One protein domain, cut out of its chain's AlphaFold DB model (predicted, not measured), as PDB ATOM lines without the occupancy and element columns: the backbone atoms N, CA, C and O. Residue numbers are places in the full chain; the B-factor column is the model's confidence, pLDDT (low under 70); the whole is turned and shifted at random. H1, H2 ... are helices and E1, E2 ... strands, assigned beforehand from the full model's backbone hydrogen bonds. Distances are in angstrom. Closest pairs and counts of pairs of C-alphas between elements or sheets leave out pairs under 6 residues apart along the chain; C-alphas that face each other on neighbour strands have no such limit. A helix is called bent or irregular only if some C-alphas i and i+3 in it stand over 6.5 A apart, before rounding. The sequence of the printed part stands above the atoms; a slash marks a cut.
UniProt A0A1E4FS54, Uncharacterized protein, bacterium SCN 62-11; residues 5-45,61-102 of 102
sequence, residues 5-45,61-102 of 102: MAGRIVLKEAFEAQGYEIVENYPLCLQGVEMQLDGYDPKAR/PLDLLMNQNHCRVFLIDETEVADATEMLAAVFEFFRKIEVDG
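AT A GLANCE: This is residues 5 to 45 and 61 to 102 of the 102 residues of an uncharacterized protein of bacterium SCN 62-11 (UniProt A0A1E4FS54). A strongly bent hairpin of two strands, E1 and E2, makes one side of the model, two helices, H1 and H3, make the other, and the lone strand E3 runs through the middle between the hairpin and H3. The short helix H2 sits near the turn end of the hairpin, at residues 30 and 33. The printed part has 83 residues, with three named helices and three named strands in the order H1, E1, E2, H2, E3, H3. The sheet has the order E1 - E2, antiparallel, and the class is mixed, helices and strands. The whole is compact, with a radius of gyration of the C-alphas of 12.6 A, and rounded, with spans of 35 by 29 by 24 A.

IN THESE COORDINATES: E1 takes residues 23 to 30, 16.2 A from first to last C-alpha, and E2 residues 33 to 41, 17.1 A. E1 bends by 71 degrees at residue 26, and E2 by 103 degrees at residue 38. E3, residues 72 to 77, is 16.5 A long. H1, residues 5 to 17, is 18.4 A long and begins with C-alpha 5 at (129.288, -13.391, 91.432). H2, residues 61 to 67, is 10.1 A long. H3, residues 84 to 100, is the longest helix at 24.6 A, and its C-alpha 100 is at (158.050, -4.134, 90.095).

HOW THE PARTS SIT: E1 and E2 form a hairpin of antiparallel neighbours, their directions 145 degrees apart. N 26 and O 37 are 2.8 A apart and N 33 and O 30 also 2.8 A, both within hydrogen-bond range. The closest C-alphas of E2 and H2 are those of Val 33 and Pro 61, 6.5 A apart. E2 and E3 are near each other, with 8 pairs of C-alphas within 10 A, but E3 pairs with no named strand. The closest C-alphas of E3 and H3 are those of Phe 74 and Phe 94, 6.9 A apart. H3, with its residues 84 to 91 alone, touches H1, closest at the C-alphas of Ala 84 and Val 10, 6.9 A apart; they run the same way at a steep tilt of 39 degrees. The closest C-alphas of H1 and E2 are those of Lys 12 and Gly 39, 6.9 A apart. H1 and E3 are apart, and so are H2 and H3. In H1, H2 and H3 every O i to N i+4 pair is within hydrogen-bond range.

THE WHOLE: The C-alphas of Gly 32 and Thr 85 are the two farthest apart, at 35.6 A. Residues 46 to 60 are not printed, and C-alphas 45 and 61 are 15.9 A apart across this cut, in the link from E2 to H2. Of the links that are printed whole, E3 to H3 is short but not tight, and the others are tight. The mean pLDDT of the printed part is 92.3, with residues 101 to 102 under 70.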
ATOM      1  N   MET A   5     129.735 -14.579  90.695       89.81
ATOM      2  CA  MET A   5     129.288 -13.391  91.432       89.81
ATOM      3  C   MET A   5     130.091 -13.157  92.724       89.81
ATOM      4  O   MET A   5     130.442 -12.025  93.047       89.81
ATOM      5  N   ALA A   6     130.384 -14.220  93.474       91.00
ATOM      6  CA  ALA A   6     131.165 -14.117  94.705       91.00
ATOM      7  C   ALA A   6     132.641 -13.802  94.413       91.00
ATOM      8  O   ALA A   6     133.232 -12.992  95.123       91.00
ATOM      9  N   GLY A   7     133.216 -14.402  93.366       92.12
ATOM     10  CA  GLY A   7     134.574 -14.111  92.914       92.12
ATOM     11  C   GLY A   7     134.729 -12.654  92.492       92.12
ATOM     12  O   GLY A   7     135.596 -11.950  93.006       92.12
ATOM     13  N   ARG A   8     133.817 -12.152  91.658       94.12
ATOM     14  CA  ARG A   8     133.812 -10.758  91.195       94.12
ATOM     15  C   ARG A   8     133.700  -9.745  92.332       94.12
ATOM     16  O   ARG A   8     134.386  -8.726  92.292       94.12
ATOM     17  N   ILE A   9     132.899 -10.028  93.366       95.31
ATOM     18  CA  ILE A   9     132.824  -9.185  94.573       95.31
ATOM     19  C   ILE A   9     134.184  -9.134  95.281       95.31
ATOM     20  O   ILE A   9     134.674  -8.045  95.570       95.31
ATOM     21  N   VAL A  10     134.813 -10.291  95.518       95.69
ATOM     22  CA  VAL A  10     136.130 -10.367  96.176       95.69
ATOM     23  C   VAL A  10     137.193  -9.615  95.372       95.69
ATOM     24  O   VAL A  10     137.973  -8.855  95.946       95.69
ATOM     25  N   LEU A  11     137.211  -9.786  94.048       97.00
ATOM     26  CA  LEU A  11     138.144  -9.094  93.159       97.00
ATOM     27  C   LEU A  11     137.935  -7.580  93.195       97.00
ATOM     28  O   LEU A  11     138.896  -6.837  93.387       97.00
ATOM     29  N   LYS A  12     136.687  -7.117  93.086       97.69
ATOM     30  CA  LYS A  12     136.371  -5.689  93.151       97.69
ATOM     31  C   LYS A  12     136.880  -5.063  94.444       97.69
ATOM     32  O   LYS A  12     137.627  -4.087  94.397       97.69
ATOM     33  N   GLU A  13     136.515  -5.648  95.584       97.88
ATOM     34  CA  GLU A  13     136.911  -5.143  96.900       97.88
ATOM     35  C   GLU A  13     138.437  -5.105  97.053       97.88
ATOM     36  O   GLU A  13     138.981  -4.135  97.580       97.88
ATOM     37  N   ALA A  14     139.148  -6.122  96.554       97.94
ATOM     38  CA  ALA A  14     140.606  -6.169  96.611       97.94
ATOM     39  C   ALA A  14     141.269  -5.069  95.764       97.94
ATOM     40  O   ALA A  14     142.212  -4.422  96.223       97.94
ATOM     41  N   PHE A  15     140.781  -4.830  94.543       98.31
ATOM     42  CA  PHE A  15     141.324  -3.795  93.661       98.31
ATOM     43  C   PHE A  15     140.999  -2.381  94.158       98.31
ATOM     44  O   PHE A  15     141.874  -1.513  94.141       98.31
ATOM     45  N   GLU A  16     139.788  -2.146  94.664       98.06
ATOM     46  CA  GLU A  16     139.426  -0.870  95.292       98.06
ATOM     47  C   GLU A  16     140.255  -0.618  96.563       98.06
ATOM     48  O   GLU A  16     140.740   0.495  96.774       98.06
ATOM     49  N   ALA A  17     140.506  -1.650  97.378       97.75
ATOM     50  CA  ALA A  17     141.372  -1.550  98.556       97.75
ATOM     51  C   ALA A  17     142.839  -1.245  98.201       97.75
ATOM     52  O   ALA A  17     143.527  -0.575  98.974       97.75
ATOM     53  N   GLN A  18     143.305  -1.687  97.029       97.19
ATOM     54  CA  GLN A  18     144.617  -1.332  96.474       97.19
ATOM     55  C   GLN A  18     144.658   0.105  95.912       97.19
ATOM     56  O   GLN A  18     145.735   0.638  95.650       97.19
ATOM     57  N   GLY A  19     143.500   0.761  95.770       97.38
ATOM     58  CA  GLY A  19     143.373   2.157  95.349       97.38
ATOM     59  C   GLY A  19     142.964   2.363  93.890       97.38
ATOM     60  O   GLY A  19     143.048   3.494  93.411       97.38
ATOM     61  N   TYR A  20     142.530   1.315  93.186       97.88
ATOM     62  CA  TYR A  20     142.005   1.429  91.822       97.88
ATOM     63  C   TYR A  20     140.545   1.898  91.805       97.88
ATOM     64  O   TYR A  20     139.746   1.534  92.666       97.88
ATOM     65  N   GLU A  21     140.177   2.681  90.789       97.88
ATOM     66  CA  GLU A  21     138.799   3.122  90.549       97.88
ATOM     67  C   GLU A  21     138.101   2.156  89.576       97.88
ATOM     68  O   GLU A  21     138.044   2.399  88.367       97.88
ATOM     69  N   ILE A  22     137.593   1.033  90.093       98.19
ATOM     70  CA  ILE A  22     137.032  -0.044  89.265       98.19
ATOM     71  C   ILE A  22     135.653   0.315  88.697       98.19
ATOM     72  O   ILE A  22     134.707   0.624  89.423       98.19
ATOM     73  N   VAL A  23     135.527   0.193  87.374       98.06
ATOM     74  CA  VAL A  23     134.256   0.186  86.646       98.06
ATOM     75  C   VAL A  23     133.914  -1.257  86.285       98.06
ATOM     76  O   VAL A  23     134.676  -1.910  85.576       98.06
ATOM     77  N   GLU A  24     132.779  -1.756  86.773       97.00
ATOM     78  CA  GLU A  24     132.300  -3.114  86.481       97.00
ATOM     79  C   GLU A  24     131.710  -3.226  85.067       97.00
ATOM     80  O   GLU A  24     131.096  -2.272  84.578       97.00
ATOM     81  N   ASN A  25     131.820  -4.408  84.447       94.94
ATOM     82  CA  ASN A  25     131.321  -4.697  83.088       94.94
ATOM     83  C   ASN A  25     131.841  -3.677  82.057       94.94
ATOM     84  O   ASN A  25     131.078  -3.039  81.318       94.94
ATOM     85  N   TYR A  26     133.153  -3.445  82.083       95.75
ATOM     86  CA  TYR A  26     133.801  -2.415  81.291       95.75
ATOM     87  C   TYR A  26     134.030  -2.897  79.849       95.75
ATOM     88  O   TYR A  26     134.741  -3.881  79.643       95.75
ATOM     89  N   PRO A  27     133.502  -2.199  78.825       93.88
ATOM     90  CA  PRO A  27     133.771  -2.534  77.433       93.88
ATOM     91  C   PRO A  27     135.169  -2.041  77.039       93.88
ATOM     92  O   PRO A  27     135.367  -0.879  76.669       93.88
ATOM     93  N   LEU A  28     136.159  -2.926  77.122       93.12
ATOM     94  CA  LEU A  28     137.512  -2.645  76.674       93.12
ATOM     95  C   LEU A  28     137.548  -2.606  75.142       93.12
ATOM     96  O   LEU A  28     137.242  -3.594  74.482       93.12
ATOM     97  N   CYS A  29     137.966  -1.469  74.584       92.56
ATOM     98  CA  CYS A  29     138.223  -1.299  73.154       92.56
ATOM     99  C   CYS A  29     139.635  -0.731  72.968       92.56
ATOM    100  O   CYS A  29     139.862   0.466  73.167       92.56
ATOM    101  N   LEU A  30     140.606  -1.587  72.639       90.69
ATOM    102  CA  LEU A  30     142.016  -1.213  72.481       90.69
ATOM    103  C   LEU A  30     142.633  -1.926  71.279       90.69
ATOM    104  O   LEU A  30     142.532  -3.137  71.156       90.69
ATOM    105  N   GLN A  31     143.314  -1.182  70.401       88.00
ATOM    106  CA  GLN A  31     144.021  -1.732  69.228       88.00
ATOM    107  C   GLN A  31     143.159  -2.665  68.346       88.00
ATOM    108  O   GLN A  31     143.672  -3.595  67.730       88.00
ATOM    109  N   GLY A  32     141.845  -2.421  68.276       85.50
ATOM    110  CA  GLY A  32     140.903  -3.258  67.522       85.50
ATOM    111  C   GLY A  32     140.465  -4.544  68.235       85.50
ATOM    112  O   GLY A  32     139.704  -5.310  67.655       85.50
ATOM    113  N   VAL A  33     140.918  -4.772  69.471       86.62
ATOM    114  CA  VAL A  33     140.370  -5.784  70.381       86.62
ATOM    115  C   VAL A  33     139.189  -5.170  71.121       86.62
ATOM    116  O   VAL A  33     139.317  -4.091  71.707       86.62
ATOM    117  N   GLU A  34     138.057  -5.863  71.088       89.56
ATOM    118  CA  GLU A  34     136.831  -5.495  71.790       89.56
ATOM    119  C   GLU A  34     136.399  -6.653  72.686       89.56
ATOM    120  O   GLU A  34     136.201  -7.767  72.202       89.56
ATOM    121  N   MET A  35     136.263  -6.393  73.986       88.75
ATOM    122  CA  MET A  35     135.788  -7.378  74.959       88.75
ATOM    123  C   MET A  35     135.134  -6.708  76.170       88.75
ATOM    124  O   MET A  35     135.361  -5.530  76.443       88.75
ATOM    125  N   GLN A  36     134.312  -7.465  76.888       91.38
ATOM    126  CA  GLN A  36     133.813  -7.095  78.212       91.38
ATOM    127  C   GLN A  36     134.837  -7.542  79.251       91.38
ATOM    128  O   GLN A  36     135.330  -8.657  79.146       91.38
ATOM    129  N   LEU A  37     135.168  -6.657  80.192       93.44
ATOM    130  CA  LEU A  37     135.909  -7.009  81.396       93.44
ATOM    131  C   LEU A  37     135.005  -6.908  82.621       93.44
ATOM    132  O   LEU A  37     134.254  -5.935  82.758       93.44
ATOM    133  N   ASP A  38     135.146  -7.835  83.557       95.00
ATOM    134  CA  ASP A  38     134.391  -7.858  84.802       95.00
ATOM    135  C   ASP A  38     134.593  -6.597  85.634       95.00
ATOM    136  O   ASP A  38     133.623  -6.082  86.204       95.00
ATOM    137  N   GLY A  39     135.830  -6.094  85.681       97.06
ATOM    138  CA  GLY A  39     136.187  -4.847  86.347       97.06
ATOM    139  C   GLY A  39     137.472  -4.228  85.805       97.06
ATOM    140  O   GLY A  39     138.480  -4.907  85.620       97.06
ATOM    141  N   TYR A  40     137.459  -2.914  85.564       98.25
ATOM    142  CA  TYR A  40     138.611  -2.200  85.010       98.25
ATOM    143  C   TYR A  40     138.696  -0.742  85.475       98.25
ATOM    144  O   TYR A  40     137.696  -0.026  85.502       98.25
ATOM    145  N   ASP A  41     139.908  -0.284  85.783       97.94
ATOM    146  CA  ASP A  41     140.260   1.121  85.973       97.94
ATOM    147  C   ASP A  41     140.901   1.663  84.679       97.94
ATOM    148  O   ASP A  41     142.063   1.358  84.373       97.94
ATOM    149  N   PRO A  42     140.191   2.504  83.901       96.00
ATOM    150  CA  PRO A  42     140.707   3.037  82.645       96.00
ATOM    151  C   PRO A  42     141.820   4.077  82.816       96.00
ATOM    152  O   PRO A  42     142.580   4.300  81.872       96.00
ATOM    153  N   LYS A  43     141.939   4.711  83.989       95.88
ATOM    154  CA  LYS A  43     143.017   5.671  84.268       95.88
ATOM    155  C   LYS A  43     144.322   4.930  84.532       95.88
ATOM    156  O   LYS A  43     145.348   5.286  83.952       95.88
ATOM    157  N   ALA A  44     144.276   3.901  85.376       95.81
ATOM    158  CA  ALA A  44     145.436   3.069  85.687       95.81
ATOM    159  C   ALA A  44     145.760   2.057  84.573       95.81
ATOM    160  O   ALA A  44     146.901   1.609  84.458       95.81
ATOM    161  N   ARG A  45     144.773   1.734  83.727       96.38
ATOM    162  CA  ARG A  45     144.798   0.645  82.737       96.38
ATOM    163  C   ARG A  45     145.005  -0.728  83.380       96.38
ATOM    164  O   ARG A  45     145.763  -1.554  82.867       96.38
ATOM    165  N   PRO A  61     143.812 -12.416  72.275       84.12
ATOM    166  CA  PRO A  61     143.842 -10.989  71.952       84.12
ATOM    167  C   PRO A  61     144.196 -10.100  73.152       84.12
ATOM    168  O   PRO A  61     144.913  -9.110  72.991       84.12
ATOM    169  N   LEU A  62     143.738 -10.459  74.353       86.31
ATOM    170  CA  LEU A  62     144.043  -9.734  75.584       86.31
ATOM    171  C   LEU A  62     145.505  -9.939  76.006       86.31
ATOM    172  O   LEU A  62     146.180  -8.973  76.361       86.31
ATOM    173  N   ASP A  63     146.034 -11.154  75.866       88.19
ATOM    174  CA  ASP A  63     147.445 -11.471  76.096       88.19
ATOM    175  C   ASP A  63     148.360 -10.607  75.228       88.19
ATOM    176  O   ASP A  63     149.388 -10.108  75.692       88.19
ATOM    177  N   LEU A  64     147.994 -10.379  73.962       88.31
ATOM    178  CA  LEU A  64     148.743  -9.485  73.078       88.31
ATOM    179  C   LEU A  64     148.751  -8.043  73.599       88.31
ATOM    180  O   LEU A  64     149.812  -7.414  73.611       88.31
ATOM    181  N   LEU A  65     147.608  -7.527  74.065       90.25
ATOM    182  CA  LEU A  65     147.527  -6.185  74.653       90.25
ATOM    183  C   LEU A  65     148.388  -6.059  75.915       90.25
ATOM    184  O   LEU A  65     149.077  -5.049  76.088       90.25
ATOM    185  N   MET A  66     148.367  -7.074  76.781       90.94
ATOM    186  CA  MET A  66     149.169  -7.103  78.005       90.94
ATOM    187  C   MET A  66     150.667  -7.179  77.696       90.94
ATOM    188  O   MET A  66     151.447  -6.394  78.232       90.94
ATOM    189  N   ASN A  67     151.073  -8.031  76.749       89.81
ATOM    190  CA  ASN A  67     152.466  -8.149  76.298       89.81
ATOM    191  C   ASN A  67     153.001  -6.860  75.648       89.81
ATOM    192  O   ASN A  67     154.199  -6.586  75.693       89.81
ATOM    193  N   GLN A  68     152.121  -6.054  75.053       90.69
ATOM    194  CA  GLN A  68     152.448  -4.733  74.503       90.69
ATOM    195  C   GLN A  68     152.334  -3.601  75.539       90.69
ATOM    196  O   GLN A  68     152.495  -2.428  75.194       90.69
ATOM    197  N   ASN A  69     152.075  -3.932  76.809       90.25
ATOM    198  CA  ASN A  69     151.915  -3.000  77.924       90.25
ATOM    199  C   ASN A  69     150.808  -1.949  77.685       90.25
ATOM    200  O   ASN A  69     150.884  -0.812  78.158       90.25
ATOM    201  N   HIS A  70     149.773  -2.315  76.917       93.12
ATOM    202  CA  HIS A  70     148.601  -1.467  76.691       93.12
ATOM    203  C   HIS A  70     147.639  -1.477  77.881       93.12
ATOM    204  O   HIS A  70     146.979  -0.469  78.133       93.12
ATOM    205  N   CYS A  71     147.583  -2.587  78.615       93.94
ATOM    206  CA  CYS A  71     146.811  -2.756  79.842       93.94
ATOM    207  C   CYS A  71     147.440  -3.859  80.704       93.94
ATOM    208  O   CYS A  71     148.329  -4.577  80.246       93.94
ATOM    209  N   ARG A  72     146.987  -3.981  81.951       95.44
ATOM    210  CA  ARG A  72     147.359  -5.060  82.871       95.44
ATOM    211  C   ARG A  72     146.077  -5.653  83.440       95.44
ATOM    212  O   ARG A  72     145.400  -4.992  84.223       95.44
ATOM    213  N   VAL A  73     145.724  -6.864  83.034       94.94
ATOM    214  CA  VAL A  73     144.494  -7.522  83.488       94.94
ATOM    215  C   VAL A  73     144.861  -8.783  84.255       94.94
ATOM    216  O   VAL A  73     145.692  -9.571  83.814       94.94
ATOM    217  N   PHE A  74     144.279  -8.943  85.437       95.56
ATOM    218  CA  PHE A  74     144.382 -10.164  86.216       95.56
ATOM    219  C   PHE A  74     143.325 -11.159  85.739       95.56
ATOM    220  O   PHE A  74     142.136 -10.918  85.915       95.56
ATOM    221  N   LEU A  75     143.763 -12.257  85.132       92.69
ATOM    222  CA  LEU A  75     142.893 -13.358  84.731       92.69
ATOM    223  C   LEU A  75     142.979 -14.451  85.790       92.69
ATOM    224  O   LEU A  75     144.090 -14.825  86.177       92.69
ATOM    225  N   ILE A  76     141.834 -14.949  86.250       91.25
ATOM    226  CA  ILE A  76     141.799 -16.120  87.121       91.25
ATOM    227  C   ILE A  76     140.611 -17.009  86.793       91.25
ATOM    228  O   ILE A  76     139.487 -16.526  86.685       91.25
ATOM    229  N   ASP A  77     140.877 -18.299  86.633       88.81
ATOM    230  CA  ASP A  77     139.857 -19.304  86.363       88.81
ATOM    231  C   ASP A  77     139.250 -19.846  87.666       88.81
ATOM    232  O   ASP A  77     139.928 -19.986  88.692       88.81
ATOM    233  N   GLU A  78     137.955 -20.158  87.648       85.44
ATOM    234  CA  GLU A  78     137.249 -20.702  88.812       85.44
ATOM    235  C   GLU A  78     137.836 -22.021  89.337       85.44
ATOM    236  O   GLU A  78     137.712 -22.332  90.527       85.44
ATOM    237  N   THR A  79     138.517 -22.776  88.475       86.31
ATOM    238  CA  THR A  79     139.198 -24.029  88.808       86.31
ATOM    239  C   THR A  79     140.584 -23.818  89.419       86.31
ATOM    240  O   THR A  79     141.102 -24.728  90.075       86.31
ATOM    241  N   GLU A  80     141.179 -22.631  89.262       85.81
ATOM    242  CA  GLU A  80     142.499 -22.292  89.813       85.81
ATOM    243  C   GLU A  80     142.445 -21.905  91.295       85.81
ATOM    244  O   GLU A  80     143.472 -21.945  91.976       85.81
ATOM    245  N   VAL A  81     141.263 -21.548  91.809       87.06
ATOM    246  CA  VAL A  81     141.071 -21.114  93.199       87.06
ATOM    247  C   VAL A  81     139.908 -21.834  93.868       87.06
ATOM    248  O   VAL A  81     138.752 -21.776  93.446       87.06
ATOM    249  N   ALA A  82     140.185 -22.492  94.991       84.56
ATOM    250  CA  ALA A  82     139.155 -23.206  95.732       84.56
ATOM    251  C   ALA A  82     138.210 -22.251  96.484       84.56
ATOM    252  O   ALA A  82     137.004 -22.540  96.593       84.56
ATOM    253  N   ASP A  83     138.758 -21.140  96.992       89.81
ATOM    254  CA  ASP A  83     138.092 -20.167  97.859       89.81
ATOM    255  C   ASP A  83     138.670 -18.735  97.758       89.81
ATOM    256  O   ASP A  83     139.599 -18.447  97.002       89.81
ATOM    257  N   ALA A  84     138.094 -17.808  98.535       92.25
ATOM    258  CA  ALA A  84     138.453 -16.386  98.516       92.25
ATOM    259  C   ALA A  84     139.861 -16.102  99.055       92.25
ATOM    260  O   ALA A  84     140.469 -15.104  98.682       92.25
ATOM    261  N   THR A  85     140.390 -16.960  99.927       93.94
ATOM    262  CA  THR A  85     141.734 -16.778 100.486       93.94
ATOM    263  C   THR A  85     142.786 -17.048  99.417       93.94
ATOM    264  O   THR A  85     143.715 -16.255  99.261       93.94
ATOM    265  N   GLU A  86     142.616 -18.123  98.646       94.19
ATOM    266  CA  GLU A  86     143.491 -18.430  97.509       94.19
ATOM    267  C   GLU A  86     143.399 -17.353  96.418       94.19
ATOM    268  O   GLU A  86     144.428 -16.889  95.924       94.19
ATOM    269  N   MET A  87     142.187 -16.872  96.123       94.56
ATOM    270  CA  MET A  87     141.971 -15.759  95.194       94.56
ATOM    271  C   MET A  87     142.716 -14.490  95.621       94.56
ATOM    272  O   MET A  87     143.460 -13.915  94.828       94.56
ATOM    273  N   LEU A  88     142.578 -14.069  96.880       95.88
ATOM    274  CA  LEU A  88     143.275 -12.885  97.389       95.88
ATOM    275  C   LEU A  88     144.797 -13.052  97.351       95.88
ATOM    276  O   LEU A  88     145.512 -12.106  97.021       95.88
ATOM    277  N   ALA A  89     145.311 -14.250  97.645       95.62
ATOM    278  CA  ALA A  89     146.739 -14.526  97.531       95.62
ATOM    279  C   ALA A  89     147.239 -14.331  96.088       95.62
ATOM    280  O   ALA A  89     148.266 -13.677  95.884       95.62
ATOM    281  N   ALA A  90     146.495 -14.828  95.095       95.69
ATOM    282  CA  ALA A  90     146.820 -14.650  93.681       95.69
ATOM    283  C   ALA A  90     146.757 -13.171  93.247       95.69
ATOM    284  O   ALA A  90     147.678 -12.683  92.586       95.69
ATOM    285  N   VAL A  91     145.742 -12.426  93.697       96.62
ATOM    286  CA  VAL A  91     145.618 -10.977  93.455       96.62
ATOM    287  C   VAL A  91     146.806 -10.205  94.043       96.62
ATOM    288  O   VAL A  91     147.389  -9.351  93.376       96.62
ATOM    289  N   PHE A  92     147.241 -10.526  95.265       96.06
ATOM    290  CA  PHE A  92     148.395  -9.857  95.876       96.06
ATOM    291  C   PHE A  92     149.729 -10.198  95.202       96.06
ATOM    292  O   PHE A  92     150.653  -9.380  95.222       96.06
ATOM    293  N   GLU A  93     149.877 -11.393  94.624       95.69
ATOM    294  CA  GLU A  93     151.019 -11.701  93.754       95.69
ATOM    295  C   GLU A  93     150.974 -10.863  92.468       95.69
ATOM    296  O   GLU A  93     152.009 -10.360  92.030       95.69
ATOM    297  N   PHE A  94     149.790 -10.662  91.881       96.00
ATOM    298  CA  PHE A  94     149.619  -9.791  90.719       96.00
ATOM    299  C   PHE A  94     149.999  -8.336  91.027       96.00
ATOM    300  O   PHE A  94     150.824  -7.774  90.306       96.00
ATOM    301  N   PHE A  95     149.497  -7.756  92.125       95.94
ATOM    302  CA  PHE A  95     149.856  -6.389  92.534       95.94
ATOM    303  C   PHE A  95     151.366  -6.210  92.699       95.94
ATOM    304  O   PHE A  95     151.942  -5.263  92.166       95.94
ATOM    305  N   ARG A  96     152.038  -7.171  93.342       95.06
ATOM    306  CA  ARG A  96     153.498  -7.131  93.490       95.06
ATOM    307  C   ARG A  96     154.234  -7.141  92.154       95.06
ATOM    308  O   ARG A  96     155.218  -6.423  92.007       95.06
ATOM    309  N   LYS A  97     153.784  -7.934  91.179       92.00
ATOM    310  CA  LYS A  97     154.414  -7.981  89.847       92.00
ATOM    311  C   LYS A  97     154.299  -6.636  89.132       92.00
ATOM    312  O   LYS A  97     155.299  -6.104  88.662       92.00
ATOM    313  N   ILE A  98     153.105  -6.045  89.113       90.88
ATOM    314  CA  ILE A  98     152.873  -4.792  88.381       90.88
ATOM    315  C   ILE A  98     153.537  -3.568  89.032       90.88
ATOM    316  O   ILE A  98     153.787  -2.587  88.331       90.88
ATOM    317  N   GLU A  99     153.824  -3.614  90.337       86.19
ATOM    318  CA  GLU A  99     154.630  -2.603  91.035       86.19
ATOM    319  C   GLU A  99     156.119  -2.695  90.674       86.19
ATOM    320  O   GLU A  99     156.786  -1.671  90.563       86.19
ATOM    321  N   VAL A 100     156.644  -3.909  90.479       81.25
ATOM    322  CA  VAL A 100     158.050  -4.134  90.095       81.25
ATOM    323  C   VAL A 100     158.298  -3.782  88.625       81.25
ATOM    324  O   VAL A 100     159.361  -3.259  88.297       81.25
ATOM    325  N   ASP A 101     157.318  -4.036  87.757       69.88
ATOM    326  CA  ASP A 101     157.380  -3.746  86.317       69.88
ATOM    327  C   ASP A 101     156.920  -2.309  85.958       69.88
ATOM    328  O   ASP A 101     156.744  -1.982  84.778       69.88
ATOM    329  N   GLY A 102     156.620  -1.474  86.961       58.66
ATOM    330  CA  GLY A 102     156.094  -0.105  86.838       58.66
ATOM    331  C   GLY A 102     157.146   0.993  86.724       58.66
ATOM    332  O   GLY A 102     158.253   0.845  87.282       58.66
TER     333      GLY A 102